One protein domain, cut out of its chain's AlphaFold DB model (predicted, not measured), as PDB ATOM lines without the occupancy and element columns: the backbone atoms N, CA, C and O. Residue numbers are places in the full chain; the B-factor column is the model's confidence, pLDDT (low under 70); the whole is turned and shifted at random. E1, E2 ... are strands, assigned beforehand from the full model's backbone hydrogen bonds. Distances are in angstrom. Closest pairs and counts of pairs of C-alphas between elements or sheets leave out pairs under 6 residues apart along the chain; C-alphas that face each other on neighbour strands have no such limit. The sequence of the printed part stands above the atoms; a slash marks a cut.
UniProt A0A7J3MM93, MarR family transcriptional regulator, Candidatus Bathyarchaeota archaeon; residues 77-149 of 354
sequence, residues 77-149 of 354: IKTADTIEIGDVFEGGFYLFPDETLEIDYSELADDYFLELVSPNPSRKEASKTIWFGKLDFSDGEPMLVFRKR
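AT A GLANCE: This is residues 77 to 149 of the 354 residues of the protein "MarR family transcriptional regulator" of Candidatus Bathyarchaeota archaeon (UniProt A0A7J3MM93). A two-stranded ribbon is bent into a U, with E1 and E7 paired along one leg, E2 and E6 across the closed end, and E3 and E5 along the other leg. E4 lies beside E7 on the inner side of the U. The 73 printed residues include no named helix and seven named strands, E1 to E7 in order; the class is all strand, though named strands hold 33 residues, under half. The sheets, E1 - E7 - E4, E2 - E6 and E3 - E5, are antiparallel. The whole is compact, with a radius of gyration of the C-alphas of 12.4 A and spans of 36 by 24 by 16 A.

HOW THE PARTS SIT: E1, residues 82 to 85, is an edge strand antiparallel to E7, residues 143 to 148, at 164 degrees; N 83 and O 146 are within hydrogen-bond range at 2.9 A. E2, residues 93 to 95, is antiparallel to E6, residues 135 to 137, with N 95 and O 135 at 2.8 A. E3, residues 100 to 104, is antiparallel to E5, residues 128 to 132, with N 103 and O 129 at 2.9 A. E4, residues 112 to 118, is the other edge strand, antiparallel to E7, with N 115 and O 145 at 2.8 A. E4 and E5 are only just apart, their closest C-alphas 8.5 A away.

IN THESE COORDINATES: E1 begins at C-alpha 82 (174.996, 171.602, 97.641). E4 measures 17.4 A, E5 13.2 A and E3 12.6 A. E7 measures 16.7 A and ends at C-alpha 148 (170.899, 167.057, 96.935).

THE WHOLE: The C-alphas farthest apart, of Ala 80 and Pro 97, are 38.3 A apart. The printed part has no cut and no long link. No printed residue is under 70 in pLDDT.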
ATOM      1  N   ILE A  77     180.505 174.597 103.380       95.38
ATOM      2  CA  ILE A  77     179.659 175.573 102.690       95.38
ATOM      3  C   ILE A  77     178.369 174.852 102.320       95.38
ATOM      4  O   ILE A  77     178.395 173.858 101.602       95.38
ATOM      5  N   LYS A  78     177.231 175.342 102.809       94.12
ATOM      6  CA  LYS A  78     175.919 174.764 102.515       94.12
ATOM      7  C   LYS A  78     175.063 175.765 101.754       94.12
ATOM      8  O   LYS A  78     174.789 176.856 102.252       94.12
ATOM      9  N   THR A  79     174.618 175.371 100.567       91.00
ATOM     10  CA  THR A  79     173.619 176.093  99.772       91.00
ATOM     11  C   THR A  79     172.260 175.385  99.875       91.00
ATOM     12  O   THR A  79     172.066 174.507 100.719       91.00
ATOM     13  N   ALA A  80     171.287 175.768  99.042       86.94
ATOM     14  CA  ALA A  80     170.000 175.071  98.973       86.94
ATOM     15  C   ALA A  80     170.135 173.618  98.470       86.94
ATOM     16  O   ALA A  80     169.365 172.749  98.894       86.94
ATOM     17  N   ASP A  81     171.129 173.363  97.608       88.69
ATOM     18  CA  ASP A  81     171.250 172.121  96.836       88.69
ATOM     19  C   ASP A  81     172.621 171.444  96.951       88.69
ATOM     20  O   ASP A  81     172.756 170.288  96.545       88.69
ATOM     21  N   THR A  82     173.630 172.126  97.499       94.50
ATOM     22  CA  THR A  82     174.996 171.602  97.641       94.50
ATOM     23  C   THR A  82     175.526 171.727  99.065       94.50
ATOM     24  O   THR A  82     175.167 172.645  99.809       94.50
ATOM     25  N   ILE A  83     176.390 170.786  99.443       96.50
ATOM     26  CA  ILE A  83     177.272 170.883 100.607       96.50
ATOM     27  C   ILE A  83     178.695 170.663 100.106       96.50
ATOM     28  O   ILE A  83     178.979 169.640  99.487       96.50
ATOM     29  N   GLU A  84     179.577 171.611 100.380       96.94
ATOM     30  CA  GLU A  84     180.955 171.616  99.902       96.94
ATOM     31  C   GLU A  84     181.920 171.650 101.086       96.94
ATOM     32  O   GLU A  84     181.720 172.376 102.064       96.94
ATOM     33  N   ILE A  85     182.958 170.825 101.000       95.69
ATOM     34  CA  ILE A  85     184.043 170.699 101.973       95.69
ATOM     35  C   ILE A  85     185.348 170.768 101.183       95.69
ATOM     36  O   ILE A  85     185.432 170.170 100.111       95.69
ATOM     37  N   GLY A  86     186.351 171.470 101.701       94.62
ATOM     38  CA  GLY A  86     187.691 171.495 101.113       94.62
ATOM     39  C   GLY A  86     188.474 172.736 101.510       94.62
ATOM     40  O   GLY A  86     189.599 172.643 101.978       94.62
ATOM     41  N   ASP A  87     187.836 173.901 101.432       93.69
ATOM     42  CA  ASP A  87     188.450 175.208 101.702       93.69
ATOM     43  C   ASP A  87     189.026 175.362 103.123       93.69
ATOM     44  O   ASP A  87     189.974 176.111 103.332       93.69
ATOM     45  N   VAL A  88     188.501 174.619 104.101       93.56
ATOM     46  CA  VAL A  88     189.049 174.564 105.467       93.56
ATOM     47  C   VAL A  88     190.395 173.839 105.571       93.56
ATOM     48  O   VAL A  88     191.088 174.006 106.573       93.56
ATOM     49  N   PHE A  89     190.779 173.067 104.553       90.81
ATOM     50  CA  PHE A  89     192.060 172.360 104.458       90.81
ATOM     51  C   PHE A  89     193.117 173.179 103.698       90.81
ATOM     52  O   PHE A  89     193.966 172.645 102.983       90.81
ATOM     53  N   GLU A  90     193.065 174.502 103.843       86.56
ATOM     54  CA  GLU A  90     194.027 175.417 103.237       86.56
ATOM     55  C   GLU A  90     195.458 175.158 103.757       86.56
ATOM     56  O   GLU A  90     195.729 175.146 104.967       86.56
ATOM     57  N   GLY A  91     196.395 174.975 102.829       83.38
ATOM     58  CA  GLY A  91     197.770 174.536 103.065       83.38
ATOM     59  C   GLY A  91     197.981 173.024 102.957       83.38
ATOM     60  O   GLY A  91     199.134 172.592 102.990       83.38
ATOM     61  N   GLY A  92     196.906 172.246 102.792       87.88
ATOM     62  CA  GLY A  92     196.959 170.791 102.691       87.88
ATOM     63  C   GLY A  92     197.459 170.115 103.970       87.88
ATOM     64  O   GLY A  92     197.704 170.750 104.999       87.88
ATOM     65  N   PHE A  93     197.608 168.797 103.913       91.69
ATOM     66  CA  PHE A  93     198.236 168.016 104.977       91.69
ATOM     67  C   PHE A  93     198.752 166.689 104.433       91.69
ATOM     68  O   PHE A  93     198.402 166.252 103.339       91.69
ATOM     69  N   TYR A  94     199.597 166.038 105.215       93.88
ATOM     70  CA  TYR A  94     200.203 164.774 104.843       93.88
ATOM     71  C   TYR A  94     199.651 163.644 105.703       93.88
ATOM     72  O   TYR A  94     199.597 163.769 106.924       93.88
ATOM     73  N   LEU A  95     199.278 162.546 105.052       94.75
ATOM     74  CA  LEU A  95     198.848 161.301 105.670       94.75
ATOM     75  C   LEU A  95     200.029 160.320 105.692       94.75
ATOM     76  O   LEU A  95     200.522 159.899 104.635       94.75
ATOM     77  N   PHE A  96     200.498 159.959 106.886       94.38
ATOM     78  CA  PHE A  96     201.640 159.061 107.083       94.38
ATOM     79  C   PHE A  96     201.307 157.603 106.687       94.38
ATOM     80  O   PHE A  96     200.138 157.239 106.624       94.38
ATOM     81  N   PRO A  97     202.303 156.738 106.382       93.19
ATOM     82  CA  PRO A  97     202.072 155.386 105.841       93.19
ATOM     83  C   PRO A  97     201.128 154.466 106.637       93.19
ATOM     84  O   PRO A  97     200.554 153.543 106.066       93.19
ATOM     85  N   ASP A  98     201.009 154.676 107.941       88.62
ATOM     86  CA  ASP A  98     200.184 153.919 108.882       88.62
ATOM     87  C   ASP A  98     198.895 154.652 109.287       88.62
ATOM     88  O   ASP A  98     198.105 154.139 110.081       88.62
ATOM     89  N   GLU A  99     198.643 155.815 108.693       92.88
ATOM     90  CA  GLU A  99     197.438 156.595 108.908       92.88
ATOM     91  C   GLU A  99     196.390 156.325 107.830       92.88
ATOM     92  O   GLU A  99     196.663 155.983 106.674       92.88
ATOM     93  N   THR A 100     195.134 156.477 108.229       94.94
ATOM     94  CA  THR A 100     193.979 156.354 107.348       94.94
ATOM     95  C   THR A 100     193.061 157.528 107.611       94.94
ATOM     96  O   THR A 100     192.662 157.756 108.751       94.94
ATOM     97  N   LEU A 101     192.705 158.245 106.550       95.75
ATOM     98  CA  LEU A 101     191.635 159.225 106.598       95.75
ATOM     99  C   LEU A 101     190.352 158.557 106.120       95.75
ATOM    100  O   LEU A 101     190.287 158.059 104.996       95.75
ATOM    101  N   GLU A 102     189.330 158.578 106.963       96.69
ATOM    102  CA  GLU A 102     187.986 158.130 106.624       96.69
ATOM    103  C   GLU A 102     187.018 159.297 106.791       96.69
ATOM    104  O   GLU A 102     187.001 159.957 107.827       96.69
ATOM    105  N   ILE A 103     186.199 159.534 105.767       95.44
ATOM    106  CA  ILE A 103     185.077 160.466 105.839       95.44
ATOM    107  C   ILE A 103     183.800 159.652 105.679       95.44
ATOM    108  O   ILE A 103     183.537 159.100 104.608       95.44
ATOM    109  N   ASP A 104     183.025 159.582 106.759       96.44
ATOM    110  CA  ASP A 104     181.703 158.964 106.808       96.44
ATOM    111  C   ASP A 104     180.630 160.043 106.630       96.44
ATOM    112  O   ASP A 104     180.578 161.022 107.369       96.44
ATOM    113  N   TYR A 105     179.784 159.867 105.619       95.81
ATOM    114  CA  TYR A 105     178.671 160.757 105.296       95.81
ATOM    115  C   TYR A 105     177.342 159.989 105.249       95.81
ATOM    116  O   TYR A 105     176.431 160.341 104.499       95.81
ATOM    117  N   SER A 106     177.224 158.920 106.042       95.75
ATOM    118  CA  SER A 106     176.007 158.106 106.170       95.75
ATOM    119  C   SER A 106     174.771 158.925 106.533       95.75
ATOM    120  O   SER A 106     173.718 158.707 105.939       95.75
ATOM    121  N   GLU A 107     174.901 159.929 107.400       94.25
ATOM    122  CA  GLU A 107     173.794 160.824 107.763       94.25
ATOM    123  C   GLU A 107     173.282 161.673 106.587       94.25
ATOM    124  O   GLU A 107     172.135 162.111 106.585       94.25
ATOM    125  N   LEU A 108     174.106 161.884 105.553       93.25
ATOM    126  CA  LEU A 108     173.713 162.610 104.342       93.25
ATOM    127  C   LEU A 108     173.128 161.690 103.264       93.25
ATOM    128  O   LEU A 108     172.557 162.186 102.291       93.25
ATOM    129  N   ALA A 109     173.278 160.369 103.395       89.31
ATOM    130  CA  ALA A 109     173.076 159.419 102.301       89.31
ATOM    131  C   ALA A 109     171.623 159.315 101.809       89.31
ATOM    132  O   ALA A 109     171.404 158.872 100.678       89.31
ATOM    133  N   ASP A 110     170.646 159.733 102.613       89.44
ATOM    134  CA  ASP A 110     169.241 159.764 102.204       89.44
ATOM    135  C   ASP A 110     168.928 160.961 101.296       89.44
ATOM    136  O   ASP A 110     168.224 160.816 100.291       89.44
ATOM    137  N   ASP A 111     169.488 162.133 101.596       91.62
ATOM    138  CA  ASP A 111     169.097 163.401 100.968       91.62
ATOM    139  C   ASP A 111     170.124 163.940  99.973       91.62
ATOM    140  O   ASP A 111     169.771 164.717  99.079       91.62
ATOM    141  N   TYR A 112     171.372 163.484 100.065       94.12
ATOM    142  CA  TYR A 112     172.486 163.917  99.232       94.12
ATOM    143  C   TYR A 112     173.249 162.727  98.663       94.12
ATOM    144  O   TYR A 112     173.246 161.630  99.214       94.12
ATOM    145  N   PHE A 113     173.922 162.922  97.537       94.31
ATOM    146  CA  PHE A 113     174.911 161.992  97.003       94.31
ATOM    147  C   PHE A 113     176.238 162.716  96.792       94.31
ATOM    148  O   PHE A 113     176.266 163.921  96.548       94.31
ATOM    149  N   LEU A 114     177.338 161.973  96.899       95.81
ATOM    150  CA  LEU A 114     178.675 162.497  96.649       95.81
ATOM    151  C   LEU A 114     178.879 162.656  95.136       95.81
ATOM    152  O   LEU A 114     179.057 161.662  94.427       95.81
ATOM    153  N   GLU A 115     178.828 163.899  94.663       94.56
ATOM    154  CA  GLU A 115     179.009 164.269  93.259       94.56
ATOM    155  C   GLU A 115     180.492 164.288  92.889       94.56
ATOM    156  O   GLU A 115     180.888 163.680  91.895       94.56
ATOM    157  N   LEU A 116     181.314 164.934  93.716       95.75
ATOM    158  CA  LEU A 116     182.745 165.083  93.475       95.75
ATOM    159  C   LEU A 116     183.545 164.775  94.735       95.75
ATOM    160  O   LEU A 116     183.146 165.126  95.842       95.75
ATOM    161  N   VAL A 117     184.685 164.116  94.538       97.38
ATOM    162  CA  VAL A 117     185.699 163.886  95.567       97.38
ATOM    163  C   VAL A 117     187.091 164.047  94.953       97.38
ATOM    164  O   VAL A 117     187.344 163.486  93.886       97.38
ATOM    165  N   SER A 118     187.975 164.804  95.605       96.00
ATOM    166  CA  SER A 118     189.384 164.974  95.217       96.00
ATOM    167  C   SER A 118     190.282 164.991  96.459       96.00
ATOM    168  O   SER A 118     189.883 165.591  97.453       96.00
ATOM    169  N   PRO A 119     191.470 164.367  96.439       96.44
ATOM    170  CA  PRO A 119     191.953 163.463  95.403       96.44
ATOM    171  C   PRO A 119     191.119 162.177  95.391       96.44
ATOM    172  O   PRO A 119     190.347 161.900  96.314       96.44
ATOM    173  N   ASN A 120     191.277 161.362  94.346       96.56
ATOM    174  CA  ASN A 120     190.576 160.082  94.270       96.56
ATOM    175  C   ASN A 120     190.865 159.230  95.524       96.56
ATOM    176  O   ASN A 120     192.036 159.004  95.841       96.56
ATOM    177  N   PRO A 121     189.830 158.742  96.233       97.62
ATOM    178  CA  PRO A 121     190.020 157.944  97.435       97.62
ATOM    179  C   PRO A 121     190.637 156.584  97.110       97.62
ATOM    180  O   PRO A 121     190.338 155.980  96.078       97.62
ATOM    181  N   SER A 122     191.457 156.066  98.026       97.75
ATOM    182  CA  SER A 122     192.021 154.712  97.939       97.75
ATOM    183  C   SER A 122     190.928 153.640  97.943       97.75
ATOM    184  O   SER A 122     191.066 152.598  97.301       97.75
ATOM    185  N   ARG A 123     189.825 153.892  98.658       97.75
ATOM    186  CA  ARG A 123     188.606 153.081  98.623       97.75
ATOM    187  C   ARG A 123     187.373 153.977  98.723       97.75
ATOM    188  O   ARG A 123     187.314 154.880  99.551       97.75
ATOM    189  N   LYS A 124     186.363 153.686  97.899       95.12
ATOM    190  CA  LYS A 124     185.046 154.331  97.935       95.12
ATOM    191  C   LYS A 124     183.973 153.295  98.251       95.12
ATOM    192  O   LYS A 124     183.917 152.249  97.606       95.12
ATOM    193  N   GLU A 125     183.129 153.602  99.225       94.38
ATOM    194  CA  GLU A 125     181.958 152.812  99.611       94.38
ATOM    195  C   GLU A 125     180.681 153.646  99.398       94.38
ATOM    196  O   GLU A 125     180.738 154.763  98.880       94.38
ATOM    197  N   ALA A 126     179.504 153.112  99.749       89.62
ATOM    198  CA  ALA A 126     178.228 153.789  99.487       89.62
ATOM    199  C   ALA A 126     178.129 155.162 100.182       89.62
ATOM    200  O   ALA A 126     177.721 156.144  99.560       89.62
ATOM    201  N   SER A 127     178.543 155.234 101.449       94.69
ATOM    202  CA  SER A 127     178.487 156.445 102.273       94.69
ATOM    203  C   SER A 127     179.823 156.809 102.929       94.69
ATOM    204  O   SER A 127     179.835 157.479 103.959       94.69
ATOM    205  N   LYS A 128     180.939 156.316 102.374       96.81
ATOM    206  CA  LYS A 128     182.282 156.536 102.922       96.81
ATOM    207  C   LYS A 128     183.326 156.703 101.829       96.81
ATOM    208  O   LYS A 128     183.287 156.022 100.799       96.81
ATOM    209  N   THR A 129     184.311 157.546 102.101       97.69
ATOM    210  CA  THR A 129     185.535 157.677 101.303       97.69
ATOM    211  C   THR A 129     186.750 157.524 102.198       97.69
ATOM    212  O   THR A 129     186.801 158.119 103.274       97.69
ATOM    213  N   ILE A 130     187.704 156.708 101.757       98.12
ATOM    214  CA  ILE A 130     188.857 156.294 102.553       98.12
ATOM    215  C   ILE A 130     190.134 156.541 101.754       98.12
ATOM    216  O   ILE A 130     190.248 156.102 100.605       98.12
ATOM    217  N   TRP A 131     191.110 157.181 102.389       98.19
ATOM    218  CA  TRP A 131     192.468 157.354 101.886       98.19
ATOM    219  C   TRP A 131     193.447 156.657 102.827       98.19
ATOM    220  O   TRP A 131     193.392 156.853 104.039       98.19
ATOM    221  N   PHE A 132     194.341 155.846 102.264       97.00
ATOM    222  CA  PHE A 132     195.462 155.256 102.994       97.00
ATOM    223  C   PHE A 132     196.711 156.089 102.746       97.00
ATOM    224  O   PHE A 132     196.977 156.471 101.602       97.00
ATOM    225  N   GLY A 133     197.494 156.340 103.791       95.25
ATOM    226  CA  GLY A 133     198.821 156.895 103.594       95.25
ATOM    227  C   GLY A 133     199.743 155.897 102.883       95.25
ATOM    228  O   GLY A 133     199.481 154.699 102.798       95.25
ATOM    229  N   LYS A 134     200.860 156.329 102.308       96.44
ATOM    230  CA  LYS A 134     201.420 157.684 102.260       96.44
ATOM    231  C   LYS A 134     200.726 158.559 101.204       96.44
ATOM    232  O   LYS A 134     200.764 158.201 100.028       96.44
ATOM    233  N   LEU A 135     200.167 159.706 101.601       96.31
ATOM    234  CA  LEU A 135     199.478 160.628 100.688       96.31
ATOM    235  C   LEU A 135     199.664 162.093 101.107       96.31
ATOM    236  O   LEU A 135     199.438 162.433 102.261       96.31
ATOM    237  N   ASP A 136     200.030 162.952 100.159       95.81
ATOM    238  CA  ASP A 136     200.023 164.409 100.320       95.81
ATOM    239  C   ASP A 136     198.694 164.965  99.786       95.81
ATOM    240  O   ASP A 136     198.407 164.833  98.595       95.81
ATOM    241  N   PHE A 137     197.884 165.568 100.657       96.25
ATOM    242  CA  PHE A 137     196.732 166.371 100.255       96.25
ATOM    243  C   PHE A 137     197.205 167.771  99.885       96.25
ATOM    244  O   PHE A 137     197.927 168.417 100.650       96.25
ATOM    245  N   SER A 138     196.799 168.233  98.707       94.75
ATOM    246  CA  SER A 138     197.104 169.582  98.245       94.75
ATOM    247  C   SER A 138     196.264 170.622  98.987       94.75
ATOM    248  O   SER A 138     195.383 170.303  99.785       94.75
ATOM    249  N   ASP A 139     196.530 171.891  98.696       93.19
ATOM    250  CA  ASP A 139     195.708 172.998  99.171       93.19
ATOM    251  C   ASP A 139     194.221 172.782  98.839       93.19
ATOM    252  O   ASP A 139     193.866 172.520  97.688       93.19
ATOM    253  N   GLY A 140     193.363 172.862  99.858       92.06
ATOM    254  CA  GLY A 140     191.923 172.648  99.717       92.06
ATOM    255  C   GLY A 140     191.487 171.179  99.628       92.06
ATOM    256  O   GLY A 140     190.304 170.908  99.405       92.06
ATOM    257  N   GLU A 141     192.409 170.223  99.783       95.69
ATOM    258  CA  GLU A 141     192.106 168.795  99.746       95.69
ATOM    259  C   GLU A 141     192.087 168.160 101.156       95.69
ATOM    260  O   GLU A 141     192.888 168.535 102.013       95.69
ATOM    261  N   PRO A 142     191.214 167.163 101.412       96.38
ATOM    262  CA  PRO A 142     190.248 166.585 100.484       96.38
ATOM    263  C   PRO A 142     189.062 167.513 100.208       96.38
ATOM    264  O   PRO A 142     188.450 168.071 101.116       96.38
ATOM    265  N   MET A 143     188.696 167.601  98.934       96.62
ATOM    266  CA  MET A 143     187.508 168.293  98.470       96.62
ATOM    267  C   MET A 143     186.365 167.293  98.304       96.62
ATOM    268  O   MET A 143     186.522 166.278  97.625       96.62
ATOM    269  N   LEU A 144     185.206 167.588  98.889       97.44
ATOM    270  CA  LEU A 144     183.982 166.809  98.722       97.44
ATOM    271  C   LEU A 144     182.833 167.743  98.353       97.44
ATOM    272  O   LEU A 144     182.582 168.728  99.043       97.44
ATOM    273  N   VAL A 145     182.111 167.396  97.291       97.19
ATOM    274  CA  VAL A 145     180.888 168.087  96.873       97.19
ATOM    275  C   VAL A 145     179.738 167.104  96.944       97.19
ATOM    276  O   VAL A 145     179.673 166.130  96.190       97.19
ATOM    277  N   PHE A 146     178.819 167.365  97.859       96.75
ATOM    278  CA  PHE A 146     177.562 166.654  97.967       96.75
ATOM    279  C   PHE A 146     176.476 167.448  97.265       96.75
ATOM    280  O   PHE A 146     176.314 168.642  97.510       96.75
ATOM    281  N   ARG A 147     175.684 166.764  96.445       94.94
ATOM    282  CA  ARG A 147     174.514 167.344  95.790       94.94
ATOM    283  C   ARG A 147     173.250 166.699  96.323       94.94
ATOM    284  O   ARG A 147     173.190 165.486  96.526       94.94
ATOM    285  N   LYS A 148     172.225 167.514  96.538       93.94
ATOM    286  CA  LYS A 148     170.899 167.057  96.935       93.94
ATOM    287  C   LYS A 148     170.318 166.149  95.848       93.94
ATOM    288  O   LYS A 148     170.318 166.502  94.671       93.94
ATOM    289  N   ARG A 149     169.808 164.976  96.231       94.44
ATOM    290  CA  ARG A 149     169.169 164.033  95.290       94.44
ATOM    291  C   ARG A 149     167.668 164.236  95.119       94.44
ATOM    292  O   ARG A 149     167.064 163.587  94.272       94.44
TER     293      ARG A 149